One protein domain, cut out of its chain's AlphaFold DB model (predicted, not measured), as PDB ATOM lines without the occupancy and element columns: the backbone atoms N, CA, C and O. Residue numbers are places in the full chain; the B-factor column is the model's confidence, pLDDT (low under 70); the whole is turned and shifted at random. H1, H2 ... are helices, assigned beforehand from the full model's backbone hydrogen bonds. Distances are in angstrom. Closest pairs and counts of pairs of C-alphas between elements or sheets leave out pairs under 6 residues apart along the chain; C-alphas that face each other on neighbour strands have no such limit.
ATOM      1  N   GLY A 150       4.793 128.640 364.591       53.88
ATOM      2  CA  GLY A 150       4.188 129.955 364.401       53.88
ATOM      3  C   GLY A 150       5.143 130.859 363.619       53.88
ATOM      4  O   GLY A 150       6.198 130.401 363.181       53.88
ATOM      5  N   ASN A 151       4.790 132.132 363.458       61.47
ATOM      6  CA  ASN A 151       5.764 133.177 363.134       61.47
ATOM      7  C   ASN A 151       6.149 133.819 364.474       61.47
ATOM      8  O   ASN A 151       5.354 134.571 365.038       61.47
ATOM      9  N   VAL A 152       7.267 133.395 365.068       66.56
ATOM     10  CA  VAL A 152       7.609 133.709 366.461       66.56
ATOM     11  C   VAL A 152       8.597 134.873 366.514       66.56
ATOM     12  O   VAL A 152       9.733 134.766 366.049       66.56
ATOM     13  N   ASP A 153       8.191 135.971 367.151       73.56
ATOM     14  CA  ASP A 153       9.073 137.097 367.470       73.56
ATOM     15  C   ASP A 153      10.070 136.718 368.576       73.56
ATOM     16  O   ASP A 153       9.864 136.968 369.764       73.56
ATOM     17  N   ARG A 154      11.195 136.108 368.184       76.75
ATOM     18  CA  ARG A 154      12.246 135.659 369.115       76.75
ATOM     19  C   ARG A 154      13.069 136.798 369.738       76.75
ATOM     20  O   ARG A 154      13.850 136.550 370.650       76.75
ATOM     21  N   ARG A 155      12.896 138.050 369.297       76.19
ATOM     22  CA  ARG A 155      13.735 139.206 369.689       76.19
ATOM     23  C   ARG A 155      13.814 139.454 371.202       76.19
ATOM     24  O   ARG A 155      14.837 139.932 371.675       76.19
ATOM     25  N   GLY A 156      12.768 139.102 371.954       77.88
ATOM     26  CA  GLY A 156      12.735 139.216 373.418       77.88
ATOM     27  C   GLY A 156      13.420 138.077 374.190       77.88
ATOM     28  O   GLY A 156      13.542 138.171 375.409       77.88
ATOM     29  N   ASN A 157      13.866 137.003 373.526       80.50
ATOM     30  CA  ASN A 157      14.420 135.821 374.200       80.50
ATOM     31  C   ASN A 157      15.834 136.044 374.763       80.50
ATOM     32  O   ASN A 157      16.221 135.374 375.722       80.50
ATOM     33  N   ARG A 158      16.608 136.963 374.167       84.06
ATOM     34  CA  ARG A 158      17.979 137.278 374.587       84.06
ATOM     35  C   ARG A 158      17.953 138.229 375.779       84.06
ATOM     36  O   ARG A 158      17.729 139.428 375.633       84.06
ATOM     37  N   THR A 159      18.198 137.684 376.965       86.25
ATOM     38  CA  THR A 159      18.205 138.413 378.243       86.25
ATOM     39  C   THR A 159      19.586 138.348 378.896       86.25
ATOM     40  O   THR A 159      20.449 137.591 378.455       86.25
ATOM     41  N   LYS A 160      19.812 139.088 379.994       84.50
ATOM     42  CA  LYS A 160      21.053 138.953 380.787       84.50
ATOM     43  C   LYS A 160      21.241 137.529 381.339       84.50
ATOM     44  O   LYS A 160      22.366 137.109 381.575       84.50
ATOM     45  N   GLN A 161      20.143 136.798 381.535       87.81
ATOM     46  CA  GLN A 161      20.101 135.423 382.028       87.81
ATOM     47  C   GLN A 161      20.223 134.378 380.905       87.81
ATOM     48  O   GLN A 161      20.598 133.242 381.176       87.81
ATOM     49  N   ASN A 162      19.914 134.745 379.656       82.75
ATOM     50  CA  ASN A 162      20.078 133.890 378.480       82.75
ATOM     51  C   ASN A 162      20.644 134.693 377.287       82.75
ATOM     52  O   ASN A 162      19.902 135.030 376.358       82.75
ATOM     53  N   PRO A 163      21.949 135.028 377.293       84.50
ATOM     54  CA  PRO A 163      22.571 135.802 376.217       84.50
ATOM     55  C   PRO A 163      22.689 135.011 374.903       84.50
ATOM     56  O   PRO A 163      22.769 135.608 373.832       84.50
ATOM     57  N   TYR A 164      22.657 133.677 374.972       88.00
ATOM     58  CA  TYR A 164      22.870 132.769 373.840       88.00
ATOM     59  C   TYR A 164      21.580 132.355 373.108       88.00
ATOM     60  O   TYR A 164      21.626 131.495 372.231       88.00
ATOM     61  N   ALA A 165      20.440 132.965 373.441       89.25
ATOM     62  CA  ALA A 165      19.176 132.708 372.757       89.25
ATOM     63  C   ALA A 165      19.192 133.172 371.290       89.25
ATOM     64  O   ALA A 165      19.718 134.248 370.970       89.25
ATOM     65  N   ALA A 166      18.521 132.414 370.424       91.44
ATOM     66  CA  ALA A 166      18.112 132.861 369.098       91.44
ATOM     67  C   ALA A 166      17.138 134.053 369.178       91.44
ATOM     68  O   ALA A 166      16.240 134.080 370.025       91.44
ATOM     69  N   ILE A 167      17.295 135.016 368.263       92.19
ATOM     70  CA  ILE A 167      16.464 136.229 368.146       92.19
ATOM     71  C   ILE A 167      15.859 136.458 366.752       92.19
ATOM     72  O   ILE A 167      14.940 137.271 366.628       92.19
ATOM     73  N   ALA A 168      16.319 135.742 365.721       91.62
ATOM     74  CA  ALA A 168      15.756 135.815 364.370       91.62
ATOM     75  C   ALA A 168      14.315 135.258 364.309       91.62
ATOM     76  O   ALA A 168      13.995 134.231 364.921       91.62
ATOM     77  N   THR A 169      13.422 135.926 363.573       91.69
ATOM     78  CA  THR A 169      12.038 135.451 363.381       91.69
ATOM     79  C   THR A 169      11.963 134.365 362.307       91.69
ATOM     80  O   THR A 169      12.812 134.294 361.421       91.69
ATOM     81  N   ASP A 170      10.932 133.516 362.353       90.00
ATOM     82  CA  ASP A 170      10.757 132.423 361.379       90.00
ATOM     83  C   ASP A 170      10.681 132.926 359.933       90.00
ATOM     84  O   ASP A 170      11.138 132.252 359.014       90.00
ATOM     85  N   GLU A 171      10.125 134.117 359.727       91.06
ATOM     86  CA  GLU A 171      10.053 134.781 358.427       91.06
ATOM     87  C   GLU A 171      11.414 135.303 357.945       91.06
ATOM     88  O   GLU A 171      11.734 135.149 356.768       91.06
ATOM     89  N   GLN A 172      12.262 135.832 358.838       93.31
ATOM     90  CA  GLN A 172      13.645 136.186 358.485       93.31
ATOM     91  C   GLN A 172      14.437 134.947 358.055       93.31
ATOM     92  O   GLN A 172      15.169 135.000 357.074       93.31
ATOM     93  N   ILE A 173      14.265 133.822 358.754       94.25
ATOM     94  CA  ILE A 173      15.045 132.602 358.508       94.25
ATOM     95  C   ILE A 173      14.601 131.897 357.217       94.25
ATOM     96  O   ILE A 173      15.440 131.389 356.482       94.25
ATOM     97  N   ARG A 174      13.297 131.899 356.900       93.12
ATOM     98  CA  ARG A 174      12.754 131.317 355.655       93.12
ATOM     99  C   ARG A 174      13.094 132.113 354.397       93.12
ATOM    100  O   ARG A 174      13.140 131.528 353.320       93.12
ATOM    101  N   ASN A 175      13.268 133.428 354.529       94.94
ATOM    102  CA  ASN A 175      13.499 134.334 353.402       94.94
ATOM    103  C   ASN A 175      14.987 134.687 353.203       94.94
ATOM    104  O   ASN A 175      15.325 135.313 352.202       94.94
ATOM    105  N   ALA A 176      15.863 134.313 354.142       96.56
ATOM    106  CA  ALA A 176      17.299 134.564 354.074       96.56
ATOM    107  C   ALA A 176      18.007 133.645 353.065       96.56
ATOM    108  O   ALA A 176      17.746 132.445 352.992       96.56
ATOM    109  N   SER A 177      18.967 134.211 352.336       97.88
ATOM    110  CA  SER A 177      19.937 133.454 351.540       97.88
ATOM    111  C   SER A 177      20.972 132.734 352.415       97.88
ATOM    112  O   SER A 177      21.192 133.104 353.569       97.88
ATOM    113  N   ASP A 178      21.693 131.764 351.844       97.50
ATOM    114  CA  ASP A 178      22.800 131.056 352.508       97.50
ATOM    115  C   ASP A 178      23.806 132.001 353.191       97.50
ATOM    116  O   ASP A 178      24.231 131.741 354.315       97.50
ATOM    117  N   SER A 179      24.173 133.125 352.556       97.31
ATOM    118  CA  SER A 179      25.102 134.092 353.163       97.31
ATOM    119  C   SER A 179      24.486 134.816 354.359       97.31
ATOM    120  O   SER A 179      25.182 135.063 355.340       97.31
ATOM    121  N   GLU A 180      23.198 135.157 354.300       97.81
ATOM    122  CA  GLU A 180      22.495 135.822 355.400       97.81
ATOM    123  C   GLU A 180      22.247 134.860 356.567       97.81
ATOM    124  O   GLU A 180      22.387 135.256 357.723       97.81
ATOM    125  N   LEU A 181      21.965 133.584 356.282       97.12
ATOM    126  CA  LEU A 181      21.929 132.506 357.272       97.12
ATOM    127  C   LEU A 181      23.293 132.355 357.958       97.12
ATOM    128  O   LEU A 181      23.360 132.357 359.186       97.12
ATOM    129  N   VAL A 182      24.387 132.306 357.191       97.81
ATOM    130  CA  VAL A 182      25.761 132.288 357.720       97.81
ATOM    131  C   VAL A 182      26.048 133.522 358.585       97.81
ATOM    132  O   VAL A 182      26.567 133.378 359.692       97.81
ATOM    133  N   ASP A 183      25.664 134.723 358.147       97.88
ATOM    134  CA  ASP A 183      25.843 135.953 358.929       97.88
ATOM    135  C   ASP A 183      25.016 135.955 360.222       97.88
ATOM    136  O   ASP A 183      25.523 136.367 361.265       97.88
ATOM    137  N   MET A 184      23.774 135.461 360.196       96.50
ATOM    138  CA  MET A 184      22.948 135.289 361.398       96.50
ATOM    139  C   MET A 184      23.514 134.225 362.351       96.50
ATOM    140  O   MET A 184      23.353 134.351 363.562       96.50
ATOM    141  N   ILE A 185      24.212 133.198 361.855       96.31
ATOM    142  CA  ILE A 185      24.914 132.228 362.712       96.31
ATOM    143  C   ILE A 185      26.139 132.865 363.368       96.31
ATOM    144  O   ILE A 185      26.323 132.706 364.573       96.31
ATOM    145  N   ILE A 186      26.953 133.607 362.610       95.94
ATOM    146  CA  ILE A 186      28.174 134.252 363.123       95.94
ATOM    147  C   ILE A 186      27.833 135.347 364.151       95.94
ATOM    148  O   ILE A 186      28.510 135.463 365.170       95.94
ATOM    149  N   LYS A 187      26.734 136.088 363.952       95.00
ATOM    150  CA  LYS A 187      26.175 137.045 364.932       95.00
ATOM    151  C   LYS A 187      25.494 136.377 366.137       95.00
ATOM    152  O   LYS A 187      25.141 137.058 367.097       95.00
ATOM    153  N   GLY A 188      25.266 135.063 366.085       94.31
ATOM    154  CA  GLY A 188      24.508 134.319 367.091       94.31
ATOM    155  C   GLY A 188      22.996 134.565 367.058       94.31
ATOM    156  O   GLY A 188      22.293 134.142 367.970       94.31
ATOM    157  N   ASP A 189      22.453 135.239 366.043       95.12
ATOM    158  CA  ASP A 189      21.022 135.560 365.908       95.12
ATOM    159  C   ASP A 189      20.140 134.310 365.749       95.12
ATOM    160  O   ASP A 189      18.962 134.325 366.108       95.12
ATOM    161  N   LEU A 190      20.736 133.212 365.279       93.75
ATOM    162  CA  LEU A 190      20.159 131.864 365.224       93.75
ATOM    163  C   LEU A 190      20.427 131.016 366.487       93.75
ATOM    164  O   LEU A 190      20.123 129.824 366.502       93.75
ATOM    165  N   GLY A 191      20.978 131.611 367.547       92.50
ATOM    166  CA  GLY A 191      21.337 130.922 368.786       92.50
ATOM    167  C   GLY A 191      22.607 130.075 368.657       92.50
ATOM    168  O   GLY A 191      23.296 130.068 367.631       92.50
ATOM    169  N   TYR A 192      22.934 129.350 369.727       91.38
ATOM    170  CA  TYR A 192      24.183 128.592 369.850       91.38
ATOM    171  C   TYR A 192      23.928 127.102 370.113       91.38
ATOM    172  O   TYR A 192      22.891 126.704 370.646       91.38
ATOM    173  N   GLY A 193      24.896 126.261 369.735       91.88
ATOM    174  CA  GLY A 193      24.814 124.811 369.923       91.88
ATOM    175  C   GLY A 193      23.550 124.214 369.296       91.88
ATOM    176  O   GLY A 193      23.260 124.466 368.128       91.88
ATOM    177  N   GLN A 194      22.805 123.434 370.083       90.44
ATOM    178  CA  GLN A 194      21.628 122.694 369.624       90.44
ATOM    179  C   GLN A 194      20.462 123.587 369.173       90.44
ATOM    180  O   GLN A 194      19.762 123.196 368.247       90.44
ATOM    181  N   GLU A 195      20.251 124.778 369.756       90.94
ATOM    182  CA  GLU A 195      19.113 125.640 369.370       90.94
ATOM    183  C   GLU A 195      19.182 126.017 367.883       90.94
ATOM    184  O   GLU A 195      18.202 125.870 367.155       90.94
ATOM    185  N   ARG A 196      20.377 126.386 367.409       94.12
ATOM    186  CA  ARG A 196      20.643 126.644 365.990       94.12
ATOM    187  C   ARG A 196      20.336 125.430 365.116       94.12
ATOM    188  O   ARG A 196      19.759 125.583 364.045       94.12
ATOM    189  N   LEU A 197      20.733 124.233 365.550       94.81
ATOM    190  CA  LEU A 197      20.500 122.999 364.794       94.81
ATOM    191  C   LEU A 197      19.000 122.689 364.708       94.81
ATOM    192  O   LEU A 197      18.509 122.381 363.627       94.81
ATOM    193  N   ASP A 198      18.270 122.813 365.817       93.19
ATOM    194  CA  ASP A 198      16.821 122.609 365.863       93.19
ATOM    195  C   ASP A 198      16.093 123.603 364.939       93.19
ATOM    196  O   ASP A 198      15.194 123.203 364.201       93.19
ATOM    197  N   ILE A 199      16.512 124.875 364.920       92.38
ATOM    198  CA  ILE A 199      15.937 125.920 364.059       92.38
ATOM    199  C   ILE A 199      16.245 125.675 362.571       92.38
ATOM    200  O   ILE A 199      15.334 125.733 361.748       92.38
ATOM    201  N   LEU A 200      17.490 125.365 362.195       94.62
ATOM    202  CA  LEU A 200      17.835 125.086 360.791       94.62
ATOM    203  C   LEU A 200      17.068 123.860 360.260       94.62
ATOM    204  O   LEU A 200      16.441 123.937 359.202       94.62
ATOM    205  N   ASN A 201      17.023 122.771 361.037       94.69
ATOM    206  CA  ASN A 201      16.271 121.562 360.685       94.69
ATOM    207  C   ASN A 201      14.755 121.821 360.577       94.69
ATOM    208  O   ASN A 201      14.113 121.311 359.660       94.69
ATOM    209  N   LEU A 202      14.178 122.635 361.471       92.94
ATOM    210  CA  LEU A 202      12.766 123.044 361.432       92.94
ATOM    211  C   LEU A 202      12.390 123.747 360.117       92.94
ATOM    212  O   LEU A 202      11.279 123.567 359.619       92.94
ATOM    213  N   HIS A 203      13.304 124.542 359.560       92.75
ATOM    214  CA  HIS A 203      13.108 125.237 358.288       92.75
ATOM    215  C   HIS A 203      13.515 124.406 357.059       92.75
ATOM    216  O   HIS A 203      13.363 124.885 355.938       92.75
ATOM    217  N   GLY A 204      13.988 123.167 357.243       94.88
ATOM    218  CA  GLY A 204      14.452 122.301 356.153       94.88
ATOM    219  C   GLY A 204      15.790 122.730 355.542       94.88
ATOM    220  O   GLY A 204      16.083 122.363 354.406       94.88
ATOM    221  N   ILE A 205      16.585 123.517 356.272       96.19
ATOM    222  CA  ILE A 205      17.880 124.035 355.823       96.19
ATOM    223  C   ILE A 205      18.966 122.986 356.100       96.19
ATOM    224  O   ILE A 205      19.069 122.478 357.217       96.19
ATOM    225  N   ASP A 206      19.803 122.689 355.100       96.69
ATOM    226  CA  ASP A 206      20.932 121.764 355.248       96.69
ATOM    227  C   ASP A 206      21.996 122.336 356.205       96.69
ATOM    228  O   ASP A 206      22.763 123.251 355.886       96.69
ATOM    229  N   VAL A 207      22.041 121.743 357.398       96.25
ATOM    230  CA  VAL A 207      22.985 122.053 358.474       96.25
ATOM    231  C   VAL A 207      24.441 121.833 358.052       96.25
ATOM    232  O   VAL A 207      25.299 122.618 358.456       96.25
ATOM    233  N   GLU A 208      24.752 120.803 357.263       96.88
ATOM    234  CA  GLU A 208      26.123 120.486 356.845       96.88
ATOM    235  C   GLU A 208      26.610 121.428 355.742       96.88
ATOM    236  O   GLU A 208      27.773 121.836 355.735       96.88
ATOM    237  N   HIS A 209      25.730 121.815 354.815       97.69
ATOM    238  CA  HIS A 209      26.002 122.870 353.833       97.69
ATOM    239  C   HIS A 209      26.258 124.220 354.502       97.69
ATOM    240  O   HIS A 209      27.343 124.782 354.340       97.69
ATOM    241  N   ILE A 210      25.335 124.692 355.340       97.69
ATOM    242  CA  ILE A 210      25.504 125.971 356.040       97.69
ATOM    243  C   ILE A 210      26.733 125.948 356.966       97.69
ATOM    244  O   ILE A 210      27.484 126.920 356.993       97.69
ATOM    245  N   SER A 211      27.018 124.842 357.664       96.38
ATOM    246  CA  SER A 211      28.220 124.741 358.515       96.38
ATOM    247  C   SER A 211      29.526 124.809 357.711       96.38
ATOM    248  O   SER A 211      30.487 125.433 358.163       96.38
ATOM    249  N   ARG A 212      29.569 124.234 356.500       97.88
ATOM    250  CA  ARG A 212      30.716 124.388 355.587       97.88
ATOM    251  C   ARG A 212      30.891 125.843 355.145       97.88
ATOM    252  O   ARG A 212      32.019 126.329 355.156       97.88
ATOM    253  N   LEU A 213      29.803 126.550 354.834       97.88
ATOM    254  CA  LEU A 213      29.854 127.968 354.460       97.88
ATOM    255  C   LEU A 213      30.268 128.881 355.629       97.88
ATOM    256  O   LEU A 213      31.054 129.803 355.416       97.88
ATOM    257  N   VAL A 214      29.822 128.606 356.863       97.00
ATOM    258  CA  VAL A 214      30.307 129.303 358.072       97.00
ATOM    259  C   VAL A 214      31.822 129.134 358.206       97.00
ATOM    260  O   VAL A 214      32.538 130.126 358.313       97.00
ATOM    261  N   ASN A 215      32.327 127.901 358.122       96.56
ATOM    262  CA  ASN A 215      33.763 127.627 358.223       96.56
ATOM    263  C   ASN A 215      34.564 128.290 357.087       96.56
ATOM    264  O   ASN A 215      35.638 128.830 357.332       96.56
ATOM    265  N   GLN A 216      34.032 128.311 355.859       97.19
ATOM    266  CA  GLN A 216      34.650 128.996 354.719       97.19
ATOM    267  C   GLN A 216      34.682 130.526 354.889       97.19
ATOM    268  O   GLN A 216      35.599 131.171 354.381       97.19
ATOM    269  N   LYS A 217      33.700 131.120 355.582       96.50
ATOM    270  CA  LYS A 217      33.638 132.568 355.840       96.50
ATOM    271  C   LYS A 217      34.506 133.003 357.025       96.50
ATOM    272  O   LYS A 217      35.012 134.115 357.013       96.50
ATOM    273  N   LEU A 218      34.707 132.127 358.013       95.31
ATOM    274  CA  LEU A 218      35.595 132.355 359.166       95.31
ATOM    275  C   LEU A 218      37.088 132.106 358.866       95.31
ATOM    276  O   LEU A 218      37.925 132.338 359.733       95.31
ATOM    277  N   ALA A 219      37.422 131.627 357.665       95.69
ATOM    278  CA  ALA A 219      38.789 131.361 357.208       95.69
ATOM    279  C   ALA A 219      39.336 132.443 356.246       95.69
ATOM    280  O   ALA A 219      40.233 132.152 355.453       95.69
ATOM    281  N   GLN A 220      38.761 133.653 356.279       87.06
ATOM    282  CA  GLN A 220      39.087 134.808 355.425       87.06
ATOM    283  C   GLN A 220      39.560 135.995 356.269       87.06
ATOM    284  O   GLN A 220      40.514 136.660 355.814       87.06
TER     285      GLN A 220
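Overview. This is residues 150 to 220 of the 220 residues of an uncharacterized protein of Helcococcus kunzii ATCC 51366 (UniProt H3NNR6). A small cluster of four short helices, in which H4 crosses H2 nearly at a right angle and H1 and H3 lie to two other sides of H2, follows a long leading stretch, residues 150 to 169, that runs out and folds back near Gln 161 before H1. The printed part has 71 residues with four named helices, in the order H1, H2, H3, H4, and no named strand; the class is all helix, though under half of the residues are in named elements. The whole is compact, with a radius of gyration of the C-alphas of 11.7 A, and spans 31 by 25 by 18 A.

Along the chain. Residues 150 to 169 hold no named element. H1, residues 170 to 175, begins at C-alpha 170 (10.757, 132.423, 361.379) and is 8.6 A long. H2, residues 178 to 186, is 12.3 A long. H3, residues 194 to 202, is 12.1 A long. H4, residues 207 to 217, is 15.2 A long and ends at C-alpha 217 (33.638, 132.568, 355.840).

Arrangement. H2 and H4 touch, about perpendicular at 77 degrees; their closest C-alphas, of Val 182 and Val 214, are 5.4 A apart. H1 and H2 are close but not clearly touching, with the closest C-alphas, of Ile 173 and Leu 181, 7.0 A apart, and run opposite ways at a steep tilt of 40 degrees. H2 and H3 are close but not clearly touching, the closest C-alphas, of Ile 185 and Arg 196, being 7.8 A apart, at a shallow tilt of 20 degrees, opposite ways. H3 and H4 only just touch, with 3 pairs of C-alphas within 8 A, and only at the corner by their link; the closest C-alphas are those of Leu 200 and Val 207, 6.4 A apart. H1 and H3 are near each other, and H1 and H4 are apart. In H1, H2, H3 and H4 every O i to N i+4 pair is within hydrogen-bond range.

Size, cuts and confidence. The two C-alphas farthest apart, of Gly 150 and Gln 220, the chain's last residue, are 36.4 A apart. The printed part has no cut. The links H1 to H2 and H3 to H4 are tight, and H2 to H3 is short. Mean pLDDT of the printed part is 91.1, and residues 150 to 152 are under 70.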